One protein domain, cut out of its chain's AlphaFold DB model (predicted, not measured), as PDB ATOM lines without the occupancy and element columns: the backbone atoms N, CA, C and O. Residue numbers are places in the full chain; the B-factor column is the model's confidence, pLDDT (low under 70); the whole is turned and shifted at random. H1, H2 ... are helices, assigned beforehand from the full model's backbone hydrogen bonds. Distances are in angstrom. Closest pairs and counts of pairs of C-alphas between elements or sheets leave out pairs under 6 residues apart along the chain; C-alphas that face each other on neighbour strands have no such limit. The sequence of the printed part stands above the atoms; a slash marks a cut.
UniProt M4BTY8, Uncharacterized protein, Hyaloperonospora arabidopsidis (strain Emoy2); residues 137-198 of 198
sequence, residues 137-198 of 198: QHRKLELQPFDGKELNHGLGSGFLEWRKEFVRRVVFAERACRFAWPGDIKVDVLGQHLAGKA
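AT A GLANCE: This is residues 137 to 198 of the 198 residues of an uncharacterized protein of Hyaloperonospora arabidopsidis (strain Emoy2) (UniProt M4BTY8). One long helix, H2, makes the longest axis; an extended stretch, residues 137 to 148, runs alongside it in the other sense, and the chain folds back after H2 so that H3 lies aslant on the same side as this stretch. The small helix H1 sits in the turn at the end where H2 begins. The printed part has 62 residues with three named helices, in the order H1, H2, H3, no named strand, and the class all helix. It is elongated, spanning 39 by 21 by 18 A, and only just compact, close to loose, with a radius of gyration of the C-alphas of 12.4 A.

HOW THE PARTS SIT: H2, residues 157 to 176, is close to but not clearly touching H3, residues 183 to 193; the closest C-alphas, of Val 170 and Lys 186, are 7.7 A apart. Their lines stand at a steep tilt of 52 degrees, opposite ways. H1, residues 149 to 152, and H2 touch only at the corner by their link, H2 with residues 158 to 159 alone; the closest C-alphas, of Glu 150 and Gly 158, are 6.3 A apart. H1 and H3 are apart. In H2 and H3 every O i to N i+4 pair is within hydrogen-bond range; H1 is too short for such a pair.

IN THESE COORDINATES: H2 measures 28.5 A from C-alpha 157 at (298.103, 212.794, 389.528) to C-alpha 176 at (276.510, 195.084, 383.840). H3 measures 15.5 A and ends at C-alpha 193, (280.938, 212.403, 392.051). H1 measures 5.6 A.

THE WHOLE: The two C-alphas farthest apart, of His 153 and Arg 178, are 39.3 A apart. The printed part has no cut and ends at Ala 198, the chain's last residue. The link from H1 to H2 is tight, that from H2 to H3 short. The mean pLDDT of the printed part is 79.4; residues 137 to 139, 150 to 157 and 196 to 198 are under 70.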
ATOM      1  N   GLN A 137     269.324 203.526 391.058       63.22
ATOM      2  CA  GLN A 137     270.227 202.528 391.621       63.22
ATOM      3  C   GLN A 137     271.334 202.079 390.654       63.22
ATOM      4  O   GLN A 137     272.461 201.863 391.089       63.22
ATOM      5  N   HIS A 138     271.058 201.996 389.349       63.75
ATOM      6  CA  HIS A 138     272.047 201.624 388.331       63.75
ATOM      7  C   HIS A 138     273.059 202.741 388.054       63.75
ATOM      8  O   HIS A 138     274.155 202.464 387.579       63.75
ATOM      9  N   ARG A 139     272.714 203.996 388.367       68.88
ATOM     10  CA  ARG A 139     273.585 205.169 388.175       68.88
ATOM     11  C   ARG A 139     274.575 205.393 389.323       68.88
ATOM     12  O   ARG A 139     275.410 206.288 389.246       68.88
ATOM     13  N   LYS A 140     274.500 204.583 390.382       78.06
ATOM     14  CA  LYS A 140     275.380 204.688 391.544       78.06
ATOM     15  C   LYS A 140     276.696 203.962 391.274       78.06
ATOM     16  O   LYS A 140     276.751 202.735 391.296       78.06
ATOM     17  N   LEU A 141     277.770 204.714 391.053       81.75
ATOM     18  CA  LEU A 141     279.115 204.143 391.017       81.75
ATOM     19  C   LEU A 141     279.668 204.102 392.446       81.75
ATOM     20  O   LEU A 141     279.533 205.064 393.199       81.75
ATOM     21  N   GLU A 142     280.340 203.017 392.837       81.06
ATOM     22  CA  GLU A 142     281.014 202.914 394.146       81.06
ATOM     23  C   GLU A 142     282.300 203.766 394.209       81.06
ATOM     24  O   GLU A 142     283.347 203.326 394.689       81.06
ATOM     25  N   LEU A 143     282.301 204.947 393.579       82.50
ATOM     26  CA  LEU A 143     283.458 205.821 393.399       82.50
ATOM     27  C   LEU A 143     283.496 206.863 394.495       82.50
ATOM     28  O   LEU A 143     282.508 207.551 394.749       82.50
ATOM     29  N   GLN A 144     284.663 206.979 395.124       83.88
ATOM     30  CA  GLN A 144     284.910 208.045 396.070       83.88
ATOM     31  C   GLN A 144     284.734 209.389 395.349       83.88
ATOM     32  O   GLN A 144     285.315 209.575 394.275       83.88
ATOM     33  N   PRO A 145     283.925 210.312 395.892       83.56
ATOM     34  CA  PRO A 145     283.788 211.634 395.310       83.56
ATOM     35  C   PRO A 145     285.138 212.348 395.258       83.56
ATOM     36  O   PRO A 145     285.927 212.266 396.200       83.56
ATOM     37  N   PHE A 146     285.394 213.055 394.166       80.94
ATOM     38  CA  PHE A 146     286.580 213.878 394.006       80.94
ATOM     39  C   PHE A 146     286.354 215.241 394.653       80.94
ATOM     40  O   PHE A 146     285.455 215.969 394.241       80.94
ATOM     41  N   ASP A 147     287.158 215.589 395.657       77.56
ATOM     42  CA  ASP A 147     286.954 216.783 396.489       77.56
ATOM     43  C   ASP A 147     287.666 218.051 395.980       77.56
ATOM     44  O   ASP A 147     287.572 219.117 396.589       77.56
ATOM     45  N   GLY A 148     288.426 217.939 394.886       72.12
ATOM     46  CA  GLY A 148     289.176 219.049 394.295       72.12
ATOM     47  C   GLY A 148     290.349 219.575 395.130       72.12
ATOM     48  O   GLY A 148     291.099 220.422 394.635       72.12
ATOM     49  N   LYS A 149     290.573 219.087 396.356       70.56
ATOM     50  CA  LYS A 149     291.646 219.584 397.236       70.56
ATOM     51  C   LYS A 149     293.022 219.171 396.733       70.56
ATOM     52  O   LYS A 149     293.960 219.965 396.778       70.56
ATOM     53  N   GLU A 150     293.120 217.983 396.147       62.56
ATOM     54  CA  GLU A 150     294.360 217.452 395.559       62.56
ATOM     55  C   GLU A 150     294.854 218.271 394.351       62.56
ATOM     56  O   GLU A 150     296.047 218.311 394.044       62.56
ATOM     57  N   LEU A 151     293.946 219.000 393.697       63.00
ATOM     58  CA  LEU A 151     294.231 219.832 392.526       63.00
ATOM     59  C   LEU A 151     294.951 221.141 392.902       63.00
ATOM     60  O   LEU A 151     295.738 221.661 392.107       63.00
ATOM     61  N   ASN A 152     294.727 221.647 394.121       55.56
ATOM     62  CA  ASN A 152     295.318 222.897 394.615       55.56
ATOM     63  C   ASN A 152     296.757 222.728 395.126       55.56
ATOM     64  O   ASN A 152     297.506 223.701 395.169       55.56
ATOM     65  N   HIS A 153     297.180 221.501 395.438       57.88
ATOM     66  CA  HIS A 153     298.548 221.204 395.878       57.88
ATOM     67  C   HIS A 153     299.501 220.814 394.734       57.88
ATOM     68  O   HIS A 153     300.622 220.383 394.980       57.88
ATOM     69  N   GLY A 154     299.082 220.968 393.470       54.94
ATOM     70  CA  GLY A 154     299.930 220.687 392.305       54.94
ATOM     71  C   GLY A 154     300.046 219.203 391.932       54.94
ATOM     72  O   GLY A 154     300.699 218.878 390.942       54.94
ATOM     73  N   LEU A 155     299.357 218.310 392.644       56.06
ATOM     74  CA  LEU A 155     299.371 216.862 392.425       56.06
ATOM     75  C   LEU A 155     298.264 216.430 391.457       56.06
ATOM     76  O   LEU A 155     297.420 215.597 391.773       56.06
ATOM     77  N   GLY A 156     298.283 216.964 390.230       61.12
ATOM     78  CA  GLY A 156     297.352 216.571 389.157       61.12
ATOM     79  C   GLY A 156     297.292 215.057 388.860       61.12
ATOM     80  O   GLY A 156     296.425 214.624 388.104       61.12
ATOM     81  N   SER A 157     298.173 214.254 389.470       65.94
ATOM     82  CA  SER A 157     298.103 212.794 389.528       65.94
ATOM     83  C   SER A 157     296.794 212.279 390.128       65.94
ATOM     84  O   SER A 157     296.205 211.378 389.539       65.94
ATOM     85  N   GLY A 158     296.300 212.877 391.218       79.62
ATOM     86  CA  GLY A 158     295.098 212.401 391.915       79.62
ATOM     87  C   GLY A 158     293.839 212.503 391.056       79.62
ATOM     88  O   GLY A 158     293.096 211.537 390.893       79.62
ATOM     89  N   PHE A 159     293.661 213.635 390.364       80.88
ATOM     90  CA  PHE A 159     292.564 213.797 389.408       80.88
ATOM     91  C   PHE A 159     292.685 212.851 388.210       80.88
ATOM     92  O   PHE A 159     291.684 212.302 387.755       80.88
ATOM     93  N   LEU A 160     293.892 212.656 387.669       82.88
ATOM     94  CA  LEU A 160     294.085 211.786 386.509       82.88
ATOM     95  C   LEU A 160     293.801 210.318 386.850       82.88
ATOM     96  O   LEU A 160     293.206 209.601 386.045       82.88
ATOM     97  N   GLU A 161     294.226 209.874 388.028       85.81
ATOM     98  CA  GLU A 161     293.958 208.533 388.541       85.81
ATOM     99  C   GLU A 161     292.470 208.340 388.840       85.81
ATOM    100  O   GLU A 161     291.858 207.392 388.339       85.81
ATOM    101  N   TRP A 162     291.854 209.305 389.521       88.25
ATOM    102  CA  TRP A 162     290.417 209.312 389.761       88.25
ATOM    103  C   TRP A 162     289.610 209.282 388.455       88.25
ATOM    104  O   TRP A 162     288.696 208.470 388.305       88.25
ATOM    105  N   ARG A 163     289.989 210.096 387.460       87.19
ATOM    106  CA  ARG A 163     289.367 210.128 386.126       87.19
ATOM    107  C   ARG A 163     289.434 208.765 385.444       87.19
ATOM    108  O   ARG A 163     288.445 208.328 384.855       87.19
ATOM    109  N   LYS A 164     290.591 208.096 385.484       89.00
ATOM    110  CA  LYS A 164     290.756 206.755 384.898       89.00
ATOM    111  C   LYS A 164     289.816 205.752 385.562       89.00
ATOM    112  O   LYS A 164     289.156 204.990 384.854       89.00
ATOM    113  N   GLU A 165     289.714 205.782 386.889       90.12
ATOM    114  CA  GLU A 165     288.820 204.883 387.619       90.12
ATOM    115  C   GLU A 165     287.342 205.213 387.370       90.12
ATOM    116  O   GLU A 165     286.548 204.294 387.178       90.12
ATOM    117  N   PHE A 166     286.967 206.493 387.254       89.81
ATOM    118  CA  PHE A 166     285.618 206.906 386.853       89.81
ATOM    119  C   PHE A 166     285.220 206.295 385.505       89.81
ATOM    120  O   PHE A 166     284.190 205.627 385.406       89.81
ATOM    121  N   VAL A 167     286.064 206.443 384.478       92.31
ATOM    122  CA  VAL A 167     285.796 205.866 383.150       92.31
ATOM    123  C   VAL A 167     285.686 204.341 383.231       92.31
ATOM    124  O   VAL A 167     284.768 203.756 382.653       92.31
ATOM    125  N   ARG A 168     286.572 203.680 383.988       92.31
ATOM    126  CA  ARG A 168     286.532 202.222 384.180       92.31
ATOM    127  C   ARG A 168     285.220 201.766 384.827       92.31
ATOM    128  O   ARG A 168     284.641 200.767 384.399       92.31
ATOM    129  N   ARG A 169     284.741 202.510 385.827       90.62
ATOM    130  CA  ARG A 169     283.487 202.264 386.552       90.62
ATOM    131  C   ARG A 169     282.263 202.454 385.658       90.62
ATOM    132  O   ARG A 169     281.387 201.594 385.678       90.62
ATOM    133  N   VAL A 170     282.236 203.501 384.831       89.81
ATOM    134  CA  VAL A 170     281.170 203.717 383.834       89.81
ATOM    135  C   VAL A 170     281.112 202.550 382.849       89.81
ATOM    136  O   VAL A 170     280.059 201.942 382.687       89.81
ATOM    137  N   VAL A 171     282.247 202.159 382.259       91.00
ATOM    138  CA  VAL A 171     282.296 201.029 381.310       91.00
ATOM    139  C   VAL A 171     281.844 199.723 381.968       91.00
ATOM    140  O   VAL A 171     281.175 198.902 381.337       91.00
ATOM    141  N   PHE A 172     282.197 199.505 383.235       89.06
ATOM    142  CA  PHE A 172     281.743 198.337 383.982       89.06
ATOM    143  C   PHE A 172     280.224 198.357 384.215       89.06
ATOM    144  O   PHE A 172     279.563 197.350 383.964       89.06
ATOM    145  N   ALA A 173     279.665 199.497 384.629       87.62
ATOM    146  CA  ALA A 173     278.232 199.661 384.858       87.62
ATOM    147  C   ALA A 173     277.413 199.489 383.567       87.62
ATOM    148  O   ALA A 173     276.414 198.771 383.570       87.62
ATOM    149  N   GLU A 174     277.870 200.051 382.444       90.69
ATOM    150  CA  GLU A 174     277.245 199.859 381.127       90.69
ATOM    151  C   GLU A 174     277.215 198.379 380.722       90.69
ATOM    152  O   GLU A 174     276.199 197.870 380.244       90.69
ATOM    153  N   ARG A 175     278.317 197.651 380.957       88.44
ATOM    154  CA  ARG A 175     278.387 196.207 380.687       88.44
ATOM    155  C   ARG A 175     277.462 195.402 381.594       88.44
ATOM    156  O   ARG A 175     276.805 194.486 381.102       88.44
ATOM    157  N   ALA A 176     277.399 195.739 382.882       85.81
ATOM    158  CA  ALA A 176     276.510 195.084 383.840       85.81
ATOM    159  C   ALA A 176     275.032 195.307 383.483       85.81
ATOM    160  O   ALA A 176     274.242 194.365 383.506       85.81
ATOM    161  N   CYS A 177     274.684 196.522 383.054       83.69
ATOM    162  CA  CYS A 177     273.340 196.878 382.599       83.69
ATOM    163  C   CYS A 177     273.045 196.423 381.156       83.69
ATOM    164  O   CYS A 177     271.921 196.579 380.688       83.69
ATOM    165  N   ARG A 178     274.049 195.892 380.435       89.25
ATOM    166  CA  ARG A 178     274.007 195.565 378.994       89.25
ATOM    167  C   ARG A 178     273.487 196.716 378.125       89.25
ATOM    168  O   ARG A 178     272.859 196.489 377.092       89.25
ATOM    169  N   PHE A 179     273.759 197.946 378.543       84.56
ATOM    170  CA  PHE A 179     273.240 199.154 377.925       84.56
ATOM    171  C   PHE A 179     274.284 200.265 378.005       84.56
ATOM    172  O   PHE A 179     274.816 200.546 379.078       84.56
ATOM    173  N   ALA A 180     274.563 200.897 376.865       88.31
ATOM    174  CA  ALA A 180     275.428 202.066 376.808       88.31
ATOM    175  C   ALA A 180     274.677 203.273 377.370       88.31
ATOM    176  O   ALA A 180     273.560 203.562 376.943       88.31
ATOM    177  N   TRP A 181     275.280 203.980 378.317       86.75
ATOM    178  CA  TRP A 181     274.654 205.154 378.896       86.75
ATOM    179  C   TRP A 181     274.719 206.316 377.899       86.75
ATOM    180  O   TRP A 181     275.780 206.579 377.326       86.75
ATOM    181  N   PRO A 182     273.604 207.032 377.704       86.88
ATOM    182  CA  PRO A 182     273.595 208.335 377.058       86.88
ATOM    183  C   PRO A 182     274.582 209.317 377.713       86.88
ATOM    184  O   PRO A 182     274.835 209.252 378.921       86.88
ATOM    185  N   GLY A 183     275.153 210.218 376.910       86.50
ATOM    186  CA  GLY A 183     276.166 211.178 377.359       86.50
ATOM    187  C   GLY A 183     275.685 212.099 378.484       86.50
ATOM    188  O   GLY A 183     276.435 212.355 379.421       86.50
ATOM    189  N   ASP A 184     274.423 212.522 378.450       85.88
ATOM    190  CA  ASP A 184     273.760 213.294 379.507       85.88
ATOM    191  C   ASP A 184     273.767 212.550 380.847       85.88
ATOM    192  O   ASP A 184     274.189 213.103 381.858       85.88
ATOM    193  N   ILE A 185     273.447 211.253 380.846       86.19
ATOM    194  CA  ILE A 185     273.486 210.431 382.062       86.19
ATOM    195  C   ILE A 185     274.915 210.318 382.603       86.19
ATOM    196  O   ILE A 185     275.128 210.376 383.814       86.19
ATOM    197  N   LYS A 186     275.916 210.171 381.728       88.50
ATOM    198  CA  LYS A 186     277.327 210.123 382.149       88.50
ATOM    199  C   LYS A 186     277.779 211.444 382.769       88.50
ATOM    200  O   LYS A 186     278.519 211.417 383.751       88.50
ATOM    201  N   VAL A 187     277.344 212.575 382.212       87.38
ATOM    202  CA  VAL A 187     277.639 213.916 382.738       87.38
ATOM    203  C   VAL A 187     276.941 214.143 384.079       87.38
ATOM    204  O   VAL A 187     277.582 214.635 385.007       87.38
ATOM    205  N   ASP A 188     275.689 213.711 384.228       88.31
ATOM    206  CA  ASP A 188     274.968 213.778 385.503       88.31
ATOM    207  C   ASP A 188     275.686 212.971 386.593       88.31
ATOM    208  O   ASP A 188     275.926 213.467 387.695       88.31
ATOM    209  N   VAL A 189     276.080 211.732 386.278       88.94
ATOM    210  CA  VAL A 189     276.818 210.857 387.205       88.94
ATOM    211  C   VAL A 189     278.196 211.431 387.529       88.94
ATOM    212  O   VAL A 189     278.632 211.379 388.679       88.94
ATOM    213  N   LEU A 190     278.878 212.031 386.550       88.75
ATOM    214  CA  LEU A 190     280.122 212.755 386.791       88.75
ATOM    215  C   LEU A 190     279.898 213.897 387.791       88.75
ATOM    216  O   LEU A 190     280.639 213.994 388.766       88.75
ATOM    217  N   GLY A 191     278.857 214.708 387.592       86.75
ATOM    218  CA  GLY A 191     278.498 215.807 388.488       86.75
ATOM    219  C   GLY A 191     278.230 215.352 389.925       86.75
ATOM    220  O   GLY A 191     278.672 216.009 390.862       86.75
ATOM    221  N   GLN A 192     277.587 214.196 390.113       87.12
ATOM    222  CA  GLN A 192     277.340 213.618 391.443       87.12
ATOM    223  C   GLN A 192     278.622 213.224 392.187       87.12
ATOM    224  O   GLN A 192     278.659 213.269 393.417       87.12
ATOM    225  N   HIS A 193     279.668 212.822 391.460       85.44
ATOM    226  CA  HIS A 193     280.938 212.403 392.051       85.44
ATOM    227  C   HIS A 193     281.978 213.525 392.138       85.44
ATOM    228  O   HIS A 193     283.071 213.288 392.649       85.44
ATOM    229  N   LEU A 194     281.660 214.741 391.700       84.75
ATOM    230  CA  LEU A 194     282.474 215.923 391.968       84.75
ATOM    231  C   LEU A 194     281.979 216.558 393.277       84.75
ATOM    232  O   LEU A 194     280.950 217.229 393.324       84.75
ATOM    233  N   ALA A 195     282.693 216.308 394.375       71.88
ATOM    234  CA  ALA A 195     282.383 216.870 395.682       71.88
ATOM    235  C   ALA A 195     282.924 218.299 395.787       71.88
ATOM    236  O   ALA A 195     284.053 218.532 396.207       71.88
ATOM    237  N   GLY A 196     282.089 219.271 395.437       59.00
ATOM    238  CA  GLY A 196     282.381 220.685 395.649       59.00
ATOM    239  C   GLY A 196     281.853 221.540 394.513       59.00
ATOM    240  O   GLY A 196     281.913 221.149 393.352       59.00
ATOM    241  N   LYS A 197     281.329 222.724 394.852       47.84
ATOM    242  CA  LYS A 197     281.077 223.783 393.872       47.84
ATOM    243  C   LYS A 197     282.416 224.097 393.192       47.84
ATOM    244  O   LYS A 197     283.288 224.670 393.843       47.84
ATOM    245  N   ALA A 198     282.589 223.629 391.958       41.12
ATOM    246  CA  ALA A 198     283.706 224.007 391.097       41.12
ATOM    247  C   ALA A 198     283.714 225.522 390.840       41.12
ATOM    248  O   ALA A 198     282.612 226.122 390.847       41.12
TER     249      ALA A 198